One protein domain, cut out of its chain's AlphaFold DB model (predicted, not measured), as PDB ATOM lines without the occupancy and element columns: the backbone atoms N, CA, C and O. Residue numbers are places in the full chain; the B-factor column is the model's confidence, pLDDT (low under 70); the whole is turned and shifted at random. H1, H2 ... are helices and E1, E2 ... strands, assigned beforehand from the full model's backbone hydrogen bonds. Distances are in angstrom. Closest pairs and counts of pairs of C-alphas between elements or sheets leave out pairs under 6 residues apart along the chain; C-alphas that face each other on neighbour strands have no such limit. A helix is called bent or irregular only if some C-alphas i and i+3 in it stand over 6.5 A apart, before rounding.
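AT A GLANCE: This is residues 2 to 117 of the 396 residues of an uncharacterized protein of Sphaeroforma arctica JP610 (UniProt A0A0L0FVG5). A small four-stranded sheet has two helices, H2 and H3, over one face, while its other face is bare. H2, the longest helix, runs on well past the sheet, and at its far end H1 folds back as an arm whose residues 2 to 8 stand free. The printed part has 116 residues, with three named helices and four named strands in the order H1 H2 E1 E2 H3 E3 E4; the class is mixed, helices and strands. The sheet's order is E1 E2 E4 E3, antiparallel throughout. The whole is loose, with a radius of gyration of the C-alphas of 17.5 A, and elongated, spanning 57 by 30 by 19 A.

IN THESE COORDINATES: The sheet holds E1, residues 53 to 58, 15.2 A long from C-alpha 53 at (44.529, -30.669, 5.559); E2, residues 61 to 65, 13.3 A; E4, residues 113 to 116, ending with C-alpha 116 at (44.849, -42.400, -1.186); and E3, residues 99 to 101. H2, residues 24 to 48, measures 36.4 A; it is neither bent nor irregular, but only just: C-alphas 28 and 31 are 6.1 A apart. H3, residues 71 to 88, measures 26.0 A. H1, residues 2 to 13, measures 16.1 A and begins with C-alpha 2 at (53.535, -51.284, -14.503).

HOW THE PARTS SIT: E1 and E2 form a hairpin, with N 55 and O 63 within hydrogen-bond range at 2.9 A. E2 and E4 are antiparallel at 155 degrees, with N 114 and O 64 at 2.9 A. E3 and E4 form the other hairpin, with N 101 and O 113 at 2.7 A. E2, H3 and E3 make a split strand-helix-strand unit, two strands running the same way with E4 between them; its crossover is right-handed. H2 and H3 are on the same face, giving two layers, helices on one face of a sheet. H2 lies over E1 and E2 at a height over the sheet of 11.3 A, along the strands; its closest C-alphas to E1 are those of Glu 46 and Lys 53, 6.0 A. H3 lies over E4 and E3 at a height of 9.2 A, slantwise to the strands at 36 degrees to E4 on the local plane; the closest C-alphas of H3 and E4 are those of Gly 78 and Cys 114, 6.3 A. H2 and H3 are close but not clearly touching, the C-alphas of Ser 41 and Ile 85 being closest at 6.8 A. H1 is not on the sheet and only just touches H2, with 3 pairs of C-alphas within 8 A, the closest those of Tyr 13 and Ala 27, 4.8 A. Every O i to N i+4 pair is within hydrogen-bond range in H1 and H3, and 20 of 21 in H2.

THE WHOLE: The two C-alphas farthest apart, those of Thr 20 and Ser 108, are 58.2 A apart. The printed part has no cut, and the link from E3 to E4 is long, with 11 residues. The mean pLDDT of the printed part is 76.2; residues 2 to 21 and 102 to 117 are under 70.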
ATOM      1  N   THR A   2      52.879 -52.458 -15.122       58.41
ATOM      2  CA  THR A   2      53.535 -51.284 -14.503       58.41
ATOM      3  C   THR A   2      55.064 -51.314 -14.419       58.41
ATOM      4  O   THR A   2      55.688 -50.277 -14.615       58.41
ATOM      5  N   GLN A   3      55.709 -52.463 -14.188       53.72
ATOM      6  CA  GLN A   3      57.181 -52.503 -14.110       53.72
ATOM      7  C   GLN A   3      57.849 -52.298 -15.474       53.72
ATOM      8  O   GLN A   3      58.787 -51.518 -15.572       53.72
ATOM      9  N   LEU A   4      57.334 -52.927 -16.535       64.94
ATOM     10  CA  LEU A   4      57.859 -52.739 -17.892       64.94
ATOM     11  C   LEU A   4      57.658 -51.306 -18.394       64.94
ATOM     12  O   LEU A   4      58.572 -50.769 -19.003       64.94
ATOM     13  N   ALA A   5      56.527 -50.666 -18.085       65.50
ATOM     14  CA  ALA A   5      56.290 -49.263 -18.429       65.50
ATOM     15  C   ALA A   5      57.247 -48.315 -17.682       65.50
ATOM     16  O   ALA A   5      57.832 -47.425 -18.292       65.50
ATOM     17  N   ARG A   6      57.485 -48.546 -16.380       67.75
ATOM     18  CA  ARG A   6      58.476 -47.789 -15.590       67.75
ATOM     19  C   ARG A   6      59.896 -48.002 -16.100       67.75
ATOM     20  O   ARG A   6      60.659 -47.052 -16.192       67.75
ATOM     21  N   VAL A   7      60.243 -49.237 -16.467       67.69
ATOM     22  CA  VAL A   7      61.539 -49.550 -17.076       67.69
ATOM     23  C   VAL A   7      61.645 -48.921 -18.459       67.69
ATOM     24  O   VAL A   7      62.699 -48.398 -18.764       67.69
ATOM     25  N   GLN A   8      60.599 -48.902 -19.285       65.94
ATOM     26  CA  GLN A   8      60.604 -48.198 -20.574       65.94
ATOM     27  C   GLN A   8      60.818 -46.692 -20.395       65.94
ATOM     28  O   GLN A   8      61.666 -46.129 -21.082       65.94
ATOM     29  N   LEU A   9      60.119 -46.068 -19.440       63.78
ATOM     30  CA  LEU A   9      60.350 -44.677 -19.049       63.78
ATOM     31  C   LEU A   9      61.798 -44.466 -18.579       63.78
ATOM     32  O   LEU A   9      62.488 -43.578 -19.065       63.78
ATOM     33  N   GLY A  10      62.294 -45.336 -17.700       59.75
ATOM     34  CA  GLY A  10      63.629 -45.208 -17.129       59.75
ATOM     35  C   GLY A  10      64.770 -45.497 -18.112       59.75
ATOM     36  O   GLY A  10      65.760 -44.780 -18.143       59.75
ATOM     37  N   THR A  11      64.639 -46.520 -18.957       57.41
ATOM     38  CA  THR A  11      65.684 -46.963 -19.901       57.41
ATOM     39  C   THR A  11      65.756 -46.117 -21.162       57.41
ATOM     40  O   THR A  11      66.840 -46.000 -21.722       57.41
ATOM     41  N   ARG A  12      64.645 -45.519 -21.617       52.88
ATOM     42  CA  ARG A  12      64.653 -44.588 -22.758       52.88
ATOM     43  C   ARG A  12      64.909 -43.142 -22.347       52.88
ATOM     44  O   ARG A  12      65.378 -42.362 -23.173       52.88
ATOM     45  N   TYR A  13      64.595 -42.776 -21.103       55.09
ATOM     46  CA  TYR A  13      64.554 -41.368 -20.728       55.09
ATOM     47  C   TYR A  13      65.285 -41.007 -19.438       55.09
ATOM     48  O   TYR A  13      65.449 -39.827 -19.243       55.09
ATOM     49  N   THR A  14      65.814 -41.886 -18.578       52.50
ATOM     50  CA  THR A  14      66.548 -41.418 -17.371       52.50
ATOM     51  C   THR A  14      67.921 -42.062 -17.233       52.50
ATOM     52  O   THR A  14      67.967 -43.280 -17.158       52.50
ATOM     53  N   LEU A  15      68.984 -41.240 -17.181       51.97
ATOM     54  CA  LEU A  15      70.356 -41.378 -16.620       51.97
ATOM     55  C   LEU A  15      70.965 -42.771 -16.306       51.97
ATOM     56  O   LEU A  15      71.942 -42.867 -15.564       51.97
ATOM     57  N   ALA A  16      70.467 -43.871 -16.858       53.22
ATOM     58  CA  ALA A  16      71.181 -45.128 -16.878       53.22
ATOM     59  C   ALA A  16      72.400 -44.857 -17.749       53.22
ATOM     60  O   ALA A  16      72.230 -44.480 -18.892       53.22
ATOM     61  N   TYR A  17      73.608 -44.999 -17.215       50.00
ATOM     62  CA  TYR A  17      74.887 -44.628 -17.840       50.00
ATOM     63  C   TYR A  17      75.192 -45.278 -19.217       50.00
ATOM     64  O   TYR A  17      76.301 -45.152 -19.726       50.00
ATOM     65  N   SER A  18      74.239 -45.984 -19.837       56.38
ATOM     66  CA  SER A  18      74.363 -46.537 -21.187       56.38
ATOM     67  C   SER A  18      72.999 -46.784 -21.866       56.38
ATOM     68  O   SER A  18      72.616 -47.940 -22.073       56.38
ATOM     69  N   PRO A  19      72.207 -45.752 -22.218       59.97
ATOM     70  CA  PRO A  19      71.057 -45.921 -23.091       59.97
ATOM     71  C   PRO A  19      71.534 -45.813 -24.542       59.97
ATOM     72  O   PRO A  19      72.317 -44.931 -24.884       59.97
ATOM     73  N   THR A  20      71.025 -46.660 -25.434       64.56
ATOM     74  CA  THR A  20      71.235 -46.501 -26.885       64.56
ATOM     75  C   THR A  20      70.570 -45.234 -27.438       64.56
ATOM     76  O   THR A  20      70.962 -44.752 -28.494       64.56
ATOM     77  N   PHE A  21      69.563 -44.698 -26.742       64.62
ATOM     78  CA  PHE A  21      68.864 -43.459 -27.072       64.62
ATOM     79  C   PHE A  21      68.423 -42.787 -25.767       64.62
ATOM     80  O   PHE A  21      67.703 -43.405 -24.984       64.62
ATOM     81  N   TYR A  22      68.881 -41.558 -25.526       71.62
ATOM     82  CA  TYR A  22      68.582 -40.779 -24.324       71.62
ATOM     83  C   TYR A  22      68.029 -39.410 -24.714       71.62
ATOM     84  O   TYR A  22      68.710 -38.653 -25.403       71.62
ATOM     85  N   GLN A  23      66.824 -39.077 -24.247       74.69
ATOM     86  CA  GLN A  23      66.243 -37.746 -24.431       74.69
ATOM     87  C   GLN A  23      66.029 -37.054 -23.082       74.69
ATOM     88  O   GLN A  23      65.059 -37.323 -22.373       74.69
ATOM     89  N   TYR A  24      66.945 -36.139 -22.761       77.25
ATOM     90  CA  TYR A  24      66.995 -35.407 -21.494       77.25
ATOM     91  C   TYR A  24      65.719 -34.598 -21.210       77.25
ATOM     92  O   TYR A  24      65.194 -34.627 -20.100       77.25
ATOM     93  N   ASP A  25      65.162 -33.918 -22.213       83.81
ATOM     94  CA  ASP A  25      64.010 -33.029 -21.995       83.81
ATOM     95  C   ASP A  25      62.740 -33.798 -21.605       83.81
ATOM     96  O   ASP A  25      61.947 -33.352 -20.772       83.81
ATOM     97  N   MET A  26      62.562 -35.007 -22.148       79.62
ATOM     98  CA  MET A  26      61.482 -35.905 -21.725       79.62
ATOM     99  C   MET A  26      61.730 -36.467 -20.318       79.62
ATOM    100  O   MET A  26      60.792 -36.580 -19.524       79.62
ATOM    101  N   ALA A  27      62.995 -36.757 -19.989       78.19
ATOM    102  CA  ALA A  27      63.426 -37.182 -18.656       78.19
ATOM    103  C   ALA A  27      63.014 -36.197 -17.570       78.19
ATOM    104  O   ALA A  27      62.588 -36.596 -16.493       78.19
ATOM    105  N   HIS A  28      63.212 -34.910 -17.853       81.94
ATOM    106  CA  HIS A  28      63.057 -33.843 -16.882       81.94
ATOM    107  C   HIS A  28      61.612 -33.346 -16.812       81.94
ATOM    108  O   HIS A  28      61.101 -33.068 -15.728       81.94
ATOM    109  N   SER A  29      60.919 -33.303 -17.954       88.00
ATOM    110  CA  SER A  29      59.517 -32.879 -18.006       88.00
ATOM    111  C   SER A  29      58.574 -33.858 -17.302       88.00
ATOM    112  O   SER A  29      57.607 -33.416 -16.689       88.00
ATOM    113  N   THR A  30      58.863 -35.165 -17.310       84.50
ATOM    114  CA  THR A  30      57.960 -36.171 -16.722       84.50
ATOM    115  C   THR A  30      57.835 -36.049 -15.188       84.50
ATOM    116  O   THR A  30      56.710 -35.889 -14.708       84.50
ATOM    117  N   PRO A  31      58.924 -36.056 -14.383       86.69
ATOM    118  CA  PRO A  31      58.834 -35.825 -12.939       86.69
ATOM    119  C   PRO A  31      58.312 -34.428 -12.599       86.69
ATOM    120  O   PRO A  31      57.577 -34.275 -11.624       86.69
ATOM    121  N   GLN A  32      58.654 -33.418 -13.407       89.50
ATOM    122  CA  GLN A  32      58.173 -32.052 -13.211       89.50
ATOM    123  C   GLN A  32      56.653 -31.959 -13.385       89.50
ATOM    124  O   GLN A  32      55.981 -31.331 -12.569       89.50
ATOM    125  N   LEU A  33      56.103 -32.621 -14.409       89.06
ATOM    126  CA  LEU A  33      54.661 -32.719 -14.616       89.06
ATOM    127  C   LEU A  33      53.994 -33.482 -13.467       89.06
ATOM    128  O   LEU A  33      52.996 -33.009 -12.939       89.06
ATOM    129  N   GLY A  34      54.581 -34.600 -13.023       89.19
ATOM    130  CA  GLY A  34      54.087 -35.351 -11.865       89.19
ATOM    131  C   GLY A  34      54.006 -34.493 -10.598       89.19
ATOM    132  O   GLY A  34      52.959 -34.436  -9.955       89.19
ATOM    133  N   ARG A  35      55.071 -33.743 -10.287       89.50
ATOM    134  CA  ARG A  35      55.097 -32.799  -9.160       89.50
ATOM    135  C   ARG A  35      54.050 -31.698  -9.313       89.50
ATOM    136  O   ARG A  35      53.342 -31.397  -8.357       89.50
ATOM    137  N   HIS A  36      53.930 -31.120 -10.507       91.31
ATOM    138  CA  HIS A  36      52.951 -30.073 -10.782       91.31
ATOM    139  C   HIS A  36      51.511 -30.565 -10.586       91.31
ATOM    140  O   HIS A  36      50.720 -29.892  -9.924       91.31
ATOM    141  N   THR A  37      51.172 -31.746 -11.108       90.94
ATOM    142  CA  THR A  37      49.855 -32.365 -10.916       90.94
ATOM    143  C   THR A  37      49.584 -32.664  -9.442       90.94
ATOM    144  O   THR A  37      48.480 -32.400  -8.960       90.94
ATOM    145  N   LEU A  38      50.581 -33.167  -8.709       90.69
ATOM    146  CA  LEU A  38      50.454 -33.468  -7.285       90.69
ATOM    147  C   LEU A  38      50.176 -32.196  -6.470       90.69
ATOM    148  O   LEU A  38      49.182 -32.132  -5.750       90.69
ATOM    149  N   GLU A  39      50.988 -31.149  -6.643       92.12
ATOM    150  CA  GLU A  39      50.813 -29.859  -5.957       92.12
ATOM    151  C   GLU A  39      49.466 -29.207  -6.306       92.12
ATOM    152  O   GLU A  39      48.794 -28.636  -5.442       92.12
ATOM    153  N   ARG A  40      49.031 -29.318  -7.567       92.81
ATOM    154  CA  ARG A  40      47.718 -28.836  -8.011       92.81
ATOM    155  C   ARG A  40      46.575 -29.594  -7.336       92.81
ATOM    156  O   ARG A  40      45.608 -28.961  -6.910       92.81
ATOM    157  N   SER A  41      46.692 -30.915  -7.225       92.12
ATOM    158  CA  SER A  41      45.708 -31.774  -6.561       92.12
ATOM    159  C   SER A  41      45.612 -31.454  -5.070       92.12
ATOM    160  O   SER A  41      44.512 -31.299  -4.555       92.12
ATOM    161  N   MET A  42      46.746 -31.255  -4.389       91.56
ATOM    162  CA  MET A  42      46.782 -30.858  -2.975       91.56
ATOM    163  C   MET A  42      46.045 -29.539  -2.731       91.56
ATOM    164  O   MET A  42      45.159 -29.478  -1.883       91.56
ATOM    165  N   ARG A  43      46.345 -28.502  -3.529       93.31
ATOM    166  CA  ARG A  43      45.656 -27.203  -3.432       93.31
ATOM    167  C   ARG A  43      44.158 -27.329  -3.693       93.31
ATOM    168  O   ARG A  43      43.365 -26.643  -3.060       93.31
ATOM    169  N   PHE A  44      43.769 -28.191  -4.631       94.06
ATOM    170  CA  PHE A  44      42.363 -28.441  -4.933       94.06
ATOM    171  C   PHE A  44      41.636 -29.136  -3.775       94.06
ATOM    172  O   PHE A  44      40.508 -28.754  -3.467       94.06
ATOM    173  N   ILE A  45      42.284 -30.098  -3.109       92.69
ATOM    174  CA  ILE A  45      41.733 -30.775  -1.929       92.69
ATOM    175  C   ILE A  45      41.478 -29.763  -0.809       92.69
ATOM    176  O   ILE A  45      40.354 -29.646  -0.327       92.69
ATOM    177  N   GLU A  46      42.491 -28.979  -0.443       91.88
ATOM    178  CA  GLU A  46      42.374 -28.019   0.663       91.88
ATOM    179  C   GLU A  46      41.364 -26.898   0.371       91.88
ATOM    180  O   GLU A  46      40.710 -26.404   1.286       91.88
ATOM    181  N   ALA A  47      41.190 -26.521  -0.901       93.31
ATOM    182  CA  ALA A  47      40.210 -25.513  -1.305       93.31
ATOM    183  C   ALA A  47      38.762 -26.034  -1.343       93.31
ATOM    184  O   ALA A  47      37.834 -25.264  -1.104       93.31
ATOM    185  N   THR A  48      38.553 -27.310  -1.678       94.19
ATOM    186  CA  THR A  48      37.211 -27.867  -1.932       94.19
ATOM    187  C   THR A  48      36.591 -28.487  -0.681       94.19
ATOM    188  O   THR A  48      35.379 -28.393  -0.494       94.19
ATOM    189  N   TRP A  49      37.402 -29.084   0.203       91.19
ATOM    190  CA  TRP A  49      36.933 -29.703   1.446       91.19
ATOM    191  C   TRP A  49      37.401 -28.895   2.668       91.19
ATOM    192  O   TRP A  49      38.489 -29.154   3.201       91.19
ATOM    193  N   PRO A  50      36.596 -27.922   3.143       84.56
ATOM    194  CA  PRO A  50      36.964 -27.078   4.272       84.56
ATOM    195  C   PRO A  50      37.158 -27.909   5.542       84.56
ATOM    196  O   PRO A  50      36.370 -28.799   5.856       84.56
ATOM    197  N   GLY A  51      38.231 -27.612   6.272       84.81
ATOM    198  CA  GLY A  51      38.622 -28.344   7.477       84.81
ATOM    199  C   GLY A  51      39.522 -29.552   7.214       84.81
ATOM    200  O   GLY A  51      40.115 -30.056   8.162       84.81
ATOM    201  N   THR A  52      39.697 -29.989   5.962       87.69
ATOM    202  CA  THR A  52      40.708 -31.003   5.625       87.69
ATOM    203  C   THR A  52      42.083 -30.371   5.427       87.69
ATOM    204  O   THR A  52      42.193 -29.221   5.003       87.69
ATOM    205  N   LYS A  53      43.144 -31.116   5.749       89.31
ATOM    206  CA  LYS A  53      44.529 -30.669   5.559       89.31
ATOM    207  C   LYS A  53      45.363 -31.772   4.933       89.31
ATOM    208  O   LYS A  53      45.310 -32.916   5.388       89.31
ATOM    209  N   VAL A  54      46.171 -31.442   3.931       89.06
ATOM    210  CA  VAL A  54      47.138 -32.398   3.390       89.06
ATOM    211  C   VAL A  54      48.341 -32.466   4.333       89.06
ATOM    212  O   VAL A  54      48.999 -31.464   4.597       89.06
ATOM    213  N   VAL A  55      48.625 -33.651   4.875       84.81
ATOM    214  CA  VAL A  55      49.710 -33.854   5.859       84.81
ATOM    215  C   VAL A  55      50.979 -34.377   5.200       84.81
ATOM    216  O   VAL A  55      52.083 -34.119   5.671       84.81
ATOM    217  N   TYR A  56      50.833 -35.117   4.105       84.38
ATOM    218  CA  TYR A  56      51.953 -35.711   3.394       84.38
ATOM    219  C   TYR A  56      51.601 -35.899   1.924       84.38
ATOM    220  O   TYR A  56      50.448 -36.164   1.578       84.38
ATOM    221  N   GLY A  57      52.603 -35.810   1.061       82.12
ATOM    222  CA  GLY A  57      52.501 -36.359  -0.276       82.12
ATOM    223  C   GLY A  57      53.869 -36.710  -0.819       82.12
ATOM    224  O   GLY A  57      54.830 -35.962  -0.646       82.12
ATOM    225  N   ASP A  58      53.929 -37.873  -1.448       81.38
ATOM    226  CA  ASP A  58      55.141 -38.438  -2.020       81.38
ATOM    227  C   ASP A  58      54.811 -39.046  -3.370       81.38
ATOM    228  O   ASP A  58      53.910 -39.882  -3.462       81.38
ATOM    229  N   THR A  59      55.526 -38.568  -4.387       80.31
ATOM    230  CA  THR A  59      55.432 -38.907  -5.815       80.31
ATOM    231  C   THR A  59      54.027 -38.920  -6.424       80.31
ATOM    232  O   THR A  59      53.693 -38.063  -7.238       80.31
ATOM    233  N   ASP A  60      53.231 -39.915  -6.068       84.44
ATOM    234  CA  ASP A  60      51.935 -40.303  -6.619       84.44
ATOM    235  C   ASP A  60      50.873 -40.529  -5.525       84.44
ATOM    236  O   ASP A  60      49.755 -40.946  -5.825       84.44
ATOM    237  N   SER A  61      51.195 -40.233  -4.263       87.62
ATOM    238  CA  SER A  61      50.316 -40.420  -3.107       87.62
ATOM    239  C   SER A  61      50.116 -39.123  -2.324       87.62
ATOM    240  O   SER A  61      51.029 -38.304  -2.196       87.62
ATOM    241  N   VAL A  62      48.907 -38.935  -1.782       88.62
ATOM    242  CA  VAL A  62      48.546 -37.798  -0.921       88.62
ATOM    243  C   VAL A  62      47.802 -38.313   0.303       88.62
ATOM    244  O   VAL A  62      46.910 -39.160   0.206       88.62
ATOM    245  N   PHE A  63      48.182 -37.802   1.469       90.06
ATOM    246  CA  PHE A  63      47.598 -38.154   2.753       90.06
ATOM    247  C   PHE A  63      46.820 -36.951   3.259       90.06
ATOM    248  O   PHE A  63      47.393 -35.901   3.564       90.06
ATOM    249  N   VAL A  64      45.508 -37.127   3.352       89.62
ATOM    250  CA  VAL A  64      44.583 -36.078   3.768       89.62
ATOM    251  C   VAL A  64      44.116 -36.388   5.179       89.62
ATOM    252  O   VAL A  64      43.607 -37.475   5.462       89.62
ATOM    253  N   HIS A  65      44.305 -35.429   6.073       87.44
ATOM    254  CA  HIS A  65      43.767 -35.473   7.416       87.44
ATOM    255  C   HIS A  65      42.400 -34.788   7.457       87.44
ATOM    256  O   HIS A  65      42.242 -33.664   6.976       87.44
ATOM    257  N   VAL A  66      41.420 -35.487   8.035       88.12
ATOM    258  CA  VAL A  66      40.031 -35.029   8.163       88.12
ATOM    259  C   VAL A  66      39.666 -34.974   9.656       88.12
ATOM    260  O   VAL A  66      39.234 -35.982  10.215       88.12
ATOM    261  N   PRO A  67      39.874 -33.848  10.350       84.06
ATOM    262  CA  PRO A  67      39.670 -33.768  11.795       84.06
ATOM    263  C   PRO A  67      38.221 -34.105  12.177       84.06
ATOM    264  O   PRO A  67      37.276 -33.700  11.504       84.06
ATOM    265  N   GLY A  68      38.046 -34.885  13.248       81.38
ATOM    266  CA  GLY A  68      36.727 -35.240  13.791       81.38
ATOM    267  C   GLY A  68      35.904 -36.252  12.979       81.38
ATOM    268  O   GLY A  68      34.795 -36.592  13.389       81.38
ATOM    269  N   ALA A  69      36.403 -36.772  11.851       81.62
ATOM    270  CA  ALA A  69      35.644 -37.731  11.047       81.62
ATOM    271  C   ALA A  69      35.658 -39.161  11.627       81.62
ATOM    272  O   ALA A  69      36.670 -39.676  12.111       81.62
ATOM    273  N   SER A  70      34.519 -39.854  11.513       85.88
ATOM    274  CA  SER A  70      34.463 -41.309  11.706       85.88
ATOM    275  C   SER A  70      35.244 -42.032  10.598       85.88
ATOM    276  O   SER A  70      35.547 -41.450   9.553       85.88
ATOM    277  N   LYS A  71      35.568 -43.316  10.793       84.06
ATOM    278  CA  LYS A  71      36.291 -44.095   9.774       84.06
ATOM    279  C   LYS A  71      35.466 -44.206   8.487       84.06
ATOM    280  O   LYS A  71      36.023 -44.119   7.394       84.06
ATOM    281  N   GLU A  72      34.157 -44.377   8.630       86.75
ATOM    282  CA  GLU A  72      33.186 -44.487   7.545       86.75
ATOM    283  C   GLU A  72      33.047 -43.153   6.801       86.75
ATOM    284  O   GLU A  72      33.113 -43.112   5.573       86.75
ATOM    285  N   SER A  73      32.936 -42.041   7.538       87.31
ATOM    286  CA  SER A  73      32.877 -40.695   6.952       87.31
ATOM    287  C   SER A  73      34.164 -40.350   6.205       87.31
ATOM    288  O   SER A  73      34.107 -39.836   5.092       87.31
ATOM    289  N   ALA A  74      35.322 -40.674   6.783       87.94
ATOM    290  CA  ALA A  74      36.626 -40.453   6.170       87.94
ATOM    291  C   ALA A  74      36.802 -41.281   4.882       87.94
ATOM    292  O   ALA A  74      37.352 -40.788   3.899       87.94
ATOM    293  N   PHE A  75      36.288 -42.515   4.860       89.56
ATOM    294  CA  PHE A  75      36.279 -43.358   3.663       89.56
ATOM    295  C   PHE A  75      35.440 -42.736   2.541       89.56
ATOM    296  O   PHE A  75      35.926 -42.619   1.418       89.56
ATOM    297  N   ARG A  76      34.227 -42.264   2.858       91.19
ATOM    298  CA  ARG A  76      33.354 -41.588   1.888       91.19
ATOM    299  C   ARG A  76      34.012 -40.328   1.317       91.19
ATOM    300  O   ARG A  76      34.106 -40.195   0.104       91.19
ATOM    301  N   ILE A  77      34.545 -39.462   2.183       90.12
ATOM    302  CA  ILE A  77      35.257 -38.238   1.769       90.12
ATOM    303  C   ILE A  77      36.458 -38.582   0.883       90.12
ATOM    304  O   ILE A  77      36.707 -37.928  -0.124       90.12
ATOM    305  N   GLY A  78      37.200 -39.638   1.217       91.56
ATOM    306  CA  GLY A  78      38.321 -40.084   0.399       91.56
ATOM    307  C   GLY A  78      37.907 -40.553  -1.003       91.56
ATOM    308  O   GLY A  78      38.626 -40.273  -1.961       91.56
ATOM    309  N   GLN A  79      36.773 -41.248  -1.138       92.00
ATOM    310  CA  GLN A  79      36.233 -41.642  -2.445       92.00
ATOM    311  C   GLN A  79      35.794 -40.424  -3.261       92.00
ATOM    312  O   GLN A  79      36.184 -40.305  -4.419       92.00
ATOM    313  N   GLU A  80      35.078 -39.487  -2.635       93.81
ATOM    314  CA  GLU A  80      34.663 -38.230  -3.271       93.81
ATOM    315  C   GLU A  80      35.871 -37.437  -3.798       93.81
ATOM    316  O   GLU A  80      35.858 -36.953  -4.930       93.81
ATOM    317  N   ILE A  81      36.954 -37.355  -3.014       92.94
ATOM    318  CA  ILE A  81      38.210 -36.714  -3.433       92.94
ATOM    319  C   ILE A  81      38.813 -37.421  -4.655       92.94
ATOM    320  O   ILE A  81      39.215 -36.762  -5.617       92.94
ATOM    321  N   ALA A  82      38.883 -38.753  -4.628       93.00
ATOM    322  CA  ALA A  82      39.461 -39.543  -5.712       93.00
ATOM    323  C   ALA A  82      38.682 -39.374  -7.028       93.00
ATOM    324  O   ALA A  82      39.285 -39.168  -8.085       93.00
ATOM    325  N   GLU A  83      37.351 -39.397  -6.964       93.88
ATOM    326  CA  GLU A  83      36.469 -39.201  -8.117       93.88
ATOM    327  C   GLU A  83      36.570 -37.779  -8.678       93.88
ATOM    328  O   GLU A  83      36.731 -37.600  -9.886       93.88
ATOM    329  N   ALA A  84      36.557 -36.764  -7.810       94.38
ATOM    330  CA  ALA A  84      36.650 -35.365  -8.215       94.38
ATOM    331  C   ALA A  84      37.990 -35.027  -8.888       94.38
ATOM    332  O   ALA A  84      38.018 -34.301  -9.884       94.38
ATOM    333  N   ILE A  85      39.105 -35.562  -8.378       92.75
ATOM    334  CA  ILE A  85      40.424 -35.372  -9.001       92.75
ATOM    335  C   ILE A  85      40.499 -36.127 -10.328       92.75
ATOM    336  O   ILE A  85      40.931 -35.559 -11.329       92.75
ATOM    337  N   THR A  86      40.013 -37.368 -10.375       92.12
ATOM    338  CA  THR A  86      39.982 -38.165 -11.613       92.12
ATOM    339  C   THR A  86      39.163 -37.493 -12.713       92.12
ATOM    340  O   THR A  86      39.563 -37.504 -13.870       92.12
ATOM    341  N   ALA A  87      38.042 -36.855 -12.368       93.62
ATOM    342  CA  ALA A  87      37.223 -36.119 -13.327       93.62
ATOM    343  C   ALA A  87      37.919 -34.865 -13.891       93.62
ATOM    344  O   ALA A  87      37.566 -34.395 -14.974       93.62
ATOM    345  N   ARG A  88      38.890 -34.308 -13.157       90.69
ATOM    346  CA  ARG A  88      39.623 -33.093 -13.532       90.69
ATOM    347  C   ARG A  88      40.859 -33.382 -14.381       90.69
ATOM    348  O   ARG A  88      41.233 -32.549 -15.208       90.69
ATOM    349  N   GLU A  89      41.514 -34.511 -14.140       88.62
ATOM    350  CA  GLU A  89      42.751 -34.880 -14.820       88.62
ATOM    351  C   GLU A  89      42.485 -35.490 -16.213       88.62
ATOM    352  O   GLU A  89      41.439 -36.097 -16.460       88.62
ATOM    353  N   PRO A  90      43.404 -35.310 -17.181       89.75
ATOM    354  CA  PRO A  90      43.221 -35.830 -18.528       89.75
ATOM    355  C   PRO A  90      43.310 -37.361 -18.544       89.75
ATOM    356  O   PRO A  90      44.178 -37.960 -17.910       89.75
ATOM    357  N   ARG A  91      42.469 -38.020 -19.350       85.38
ATOM    358  CA  ARG A  91      42.593 -39.470 -19.582       85.38
ATOM    359  C   ARG A  91      43.987 -39.786 -20.154       85.38
ATOM    360  O   ARG A  91      44.415 -39.083 -21.071       85.38
ATOM    361  N   PRO A  92      44.691 -40.834 -19.680       88.75
ATOM    362  CA  PRO A  92      44.231 -41.943 -18.832       88.75
ATOM    363  C   PRO A  92      44.549 -41.785 -17.328       88.75
ATOM    364  O   PRO A  92      44.689 -42.790 -16.632       88.75
ATOM    365  N   MET A  93      44.750 -40.564 -16.824       87.62
ATOM    366  CA  MET A  93      45.100 -40.340 -15.419       87.62
ATOM    367  C   MET A  93      43.886 -40.544 -14.513       87.62
ATOM    368  O   MET A  93      42.833 -39.956 -14.732       87.62
ATOM    369  N   GLU A  94      44.053 -41.369 -13.482       90.19
ATOM    370  CA  GLU A  94      43.018 -41.664 -12.492       90.19
ATOM    371  C   GLU A  94      43.647 -41.697 -11.100       90.19
ATOM    372  O   GLU A  94      44.675 -42.349 -10.892       90.19
ATOM    373  N   LEU A  95      43.007 -41.030 -10.141       89.50
ATOM    374  CA  LEU A  95      43.347 -41.126  -8.729       89.50
ATOM    375  C   LEU A  95      42.441 -42.166  -8.070       89.50
ATOM    376  O   LEU A  95      41.223 -42.129  -8.224       89.50
ATOM    377  N   LYS A  96      43.031 -43.095  -7.315       88.50
ATOM    378  CA  LYS A  96      42.279 -44.136  -6.604       88.50
ATOM    379  C   LYS A  96      42.398 -43.943  -5.103       88.50
ATOM    380  O   LYS A  96      43.449 -43.574  -4.588       88.50
ATOM    381  N   PHE A  97      41.297 -44.215  -4.417       89.94
ATOM    382  CA  PHE A  97      41.283 -44.355  -2.972       89.94
ATOM    383  C   PHE A  97      41.876 -45.719  -2.576       89.94
ATOM    384  O   PHE A  97      41.480 -46.732  -3.156       89.94
ATOM    385  N   ASP A  98      42.773 -45.759  -1.578       85.62
ATOM    386  CA  ASP A  98      43.327 -47.023  -1.050       85.62
ATOM    387  C   ASP A  98      42.733 -47.393   0.297       85.62
ATOM    388  O   ASP A  98      41.989 -48.363   0.424       85.62
ATOM    389  N   LYS A  99      43.091 -46.634   1.337       82.50
ATOM    390  CA  LYS A  99      42.852 -47.049   2.717       82.50
ATOM    391  C   LYS A  99      42.722 -45.866   3.663       82.50
ATOM    392  O   LYS A  99      43.477 -44.899   3.605       82.50
ATOM    393  N   THR A 100      41.807 -45.984   4.620       83.81
ATOM    394  CA  THR A 100      41.743 -45.101   5.789       83.81
ATOM    395  C   THR A 100      42.549 -45.689   6.944       83.81
ATOM    396  O   THR A 100      42.487 -46.887   7.231       83.81
ATOM    397  N   ARG A 101      43.306 -44.840   7.637       75.69
ATOM    398  CA  ARG A 101      44.069 -45.172   8.841       75.69
ATOM    399  C   ARG A 101      43.479 -44.400  10.020       75.69
ATOM    400  O   ARG A 101      43.345 -43.184   9.965       75.69
ATOM    401  N   LYS A 102      43.148 -45.115  11.095       69.62
ATOM    402  CA  LYS A 102      42.802 -44.537  12.400       69.62
ATOM    403  C   LYS A 102      43.710 -45.188  13.447       69.62
ATOM    404  O   LYS A 102      43.732 -46.424  13.497       69.62
ATOM    405  N   PRO A 103      44.488 -44.424  14.232       58.78
ATOM    406  CA  PRO A 103      45.296 -45.004  15.297       58.78
ATOM    407  C   PRO A 103      44.379 -45.665  16.339       58.78
ATOM    408  O   PRO A 103      43.317 -45.141  16.668       58.78
ATOM    409  N   LYS A 104      44.762 -46.856  16.816       47.44
ATOM    410  CA  LYS A 104      44.021 -47.619  17.842       47.44
ATOM    411  C   LYS A 104      44.411 -47.243  19.275       47.44
ATOM    412  O   LYS A 104      43.815 -47.758  20.216       47.44
ATOM    413  N   THR A 105      45.427 -46.409  19.456       43.03
ATOM    414  CA  THR A 105      45.847 -45.943  20.776       43.03
ATOM    415  C   THR A 105      44.815 -44.947  21.294       43.03
ATOM    416  O   THR A 105      44.423 -44.047  20.559       43.03
ATOM    417  N   GLY A 106      44.370 -45.116  22.545       34.56
ATOM    418  CA  GLY A 106      43.421 -44.247  23.263       34.56
ATOM    419  C   GLY A 106      43.961 -42.846  23.577       34.56
ATOM    420  O   GLY A 106      43.711 -42.305  24.645       34.56
ATOM    421  N   VAL A 107      44.728 -42.291  22.646       37.41
ATOM    422  CA  VAL A 107      45.021 -40.874  22.506       37.41
ATOM    423  C   VAL A 107      43.699 -40.205  22.141       37.41
ATOM    424  O   VAL A 107      43.058 -40.590  21.158       37.41
ATOM    425  N   SER A 108      43.261 -39.285  22.999       31.03
ATOM    426  CA  SER A 108      42.045 -38.481  22.862       31.03
ATOM    427  C   SER A 108      41.787 -38.095  21.403       31.03
ATOM    428  O   SER A 108      42.616 -37.437  20.783       31.03
ATOM    429  N   GLU A 109      40.647 -38.541  20.872       34.84
ATOM    430  CA  GLU A 109      40.114 -38.156  19.560       34.84
ATOM    431  C   GLU A 109      41.072 -38.399  18.380       34.84
ATOM    432  O   GLU A 109      41.504 -37.498  17.667       34.84
ATOM    433  N   GLY A 110      41.374 -39.681  18.155       35.47
ATOM    434  CA  GLY A 110      42.218 -40.156  17.061       35.47
ATOM    435  C   GLY A 110      41.901 -39.535  15.694       35.47
ATOM    436  O   GLY A 110      40.819 -39.730  15.136       35.47
ATOM    437  N   LEU A 111      42.917 -38.868  15.143       39.47
ATOM    438  CA  LEU A 111      42.968 -38.314  13.796       39.47
ATOM    439  C   LEU A 111      42.728 -39.420  12.750       39.47
ATOM    440  O   LEU A 111      43.525 -40.362  12.669       39.47
ATOM    441  N   PRO A 112      41.688 -39.342  11.904       36.66
ATOM    442  CA  PRO A 112      41.627 -40.186  10.723       36.66
ATOM    443  C   PRO A 112      42.577 -39.594   9.665       36.66
ATOM    444  O   PRO A 112      42.478 -38.425   9.279       36.66
ATOM    445  N   LEU A 113      43.541 -40.401   9.220       38.44
ATOM    446  CA  LEU A 113      44.331 -40.142   8.018       38.44
ATOM    447  C   LEU A 113      43.754 -40.985   6.884       38.44
ATOM    448  O   LEU A 113      43.745 -42.214   6.954       38.44
ATOM    449  N   CYS A 114      43.307 -40.348   5.810       33.19
ATOM    450  CA  CYS A 114      42.995 -41.037   4.566       33.19
ATOM    451  C   CYS A 114      44.279 -41.147   3.747       33.19
ATOM    452  O   CYS A 114      44.841 -40.133   3.340       33.19
ATOM    453  N   SER A 115      44.752 -42.370   3.510       32.31
ATOM    454  CA  SER A 115      45.763 -42.632   2.485       32.31
ATOM    455  C   SER A 115      45.059 -42.998   1.183       32.31
ATOM    456  O   SER A 115      44.390 -44.029   1.077       32.31
ATOM    457  N   LEU A 116      45.203 -42.125   0.196       34.41
ATOM    458  CA  LEU A 116      44.849 -42.400  -1.186       34.41
ATOM    459  C   LEU A 116      46.097 -43.015  -1.824       34.41
ATOM    460  O   LEU A 116      47.071 -42.319  -2.088       34.41
ATOM    461  N   GLU A 117      46.103 -44.331  -1.990       27.50
ATOM    462  CA  GLU A 117      47.081 -45.028  -2.825       27.50
ATOM    463  C   GLU A 117      46.325 -45.713  -3.983       27.50
ATOM    464  O   GLU A 117      45.128 -46.015  -3.953       27.50
TER     465      GLU A 117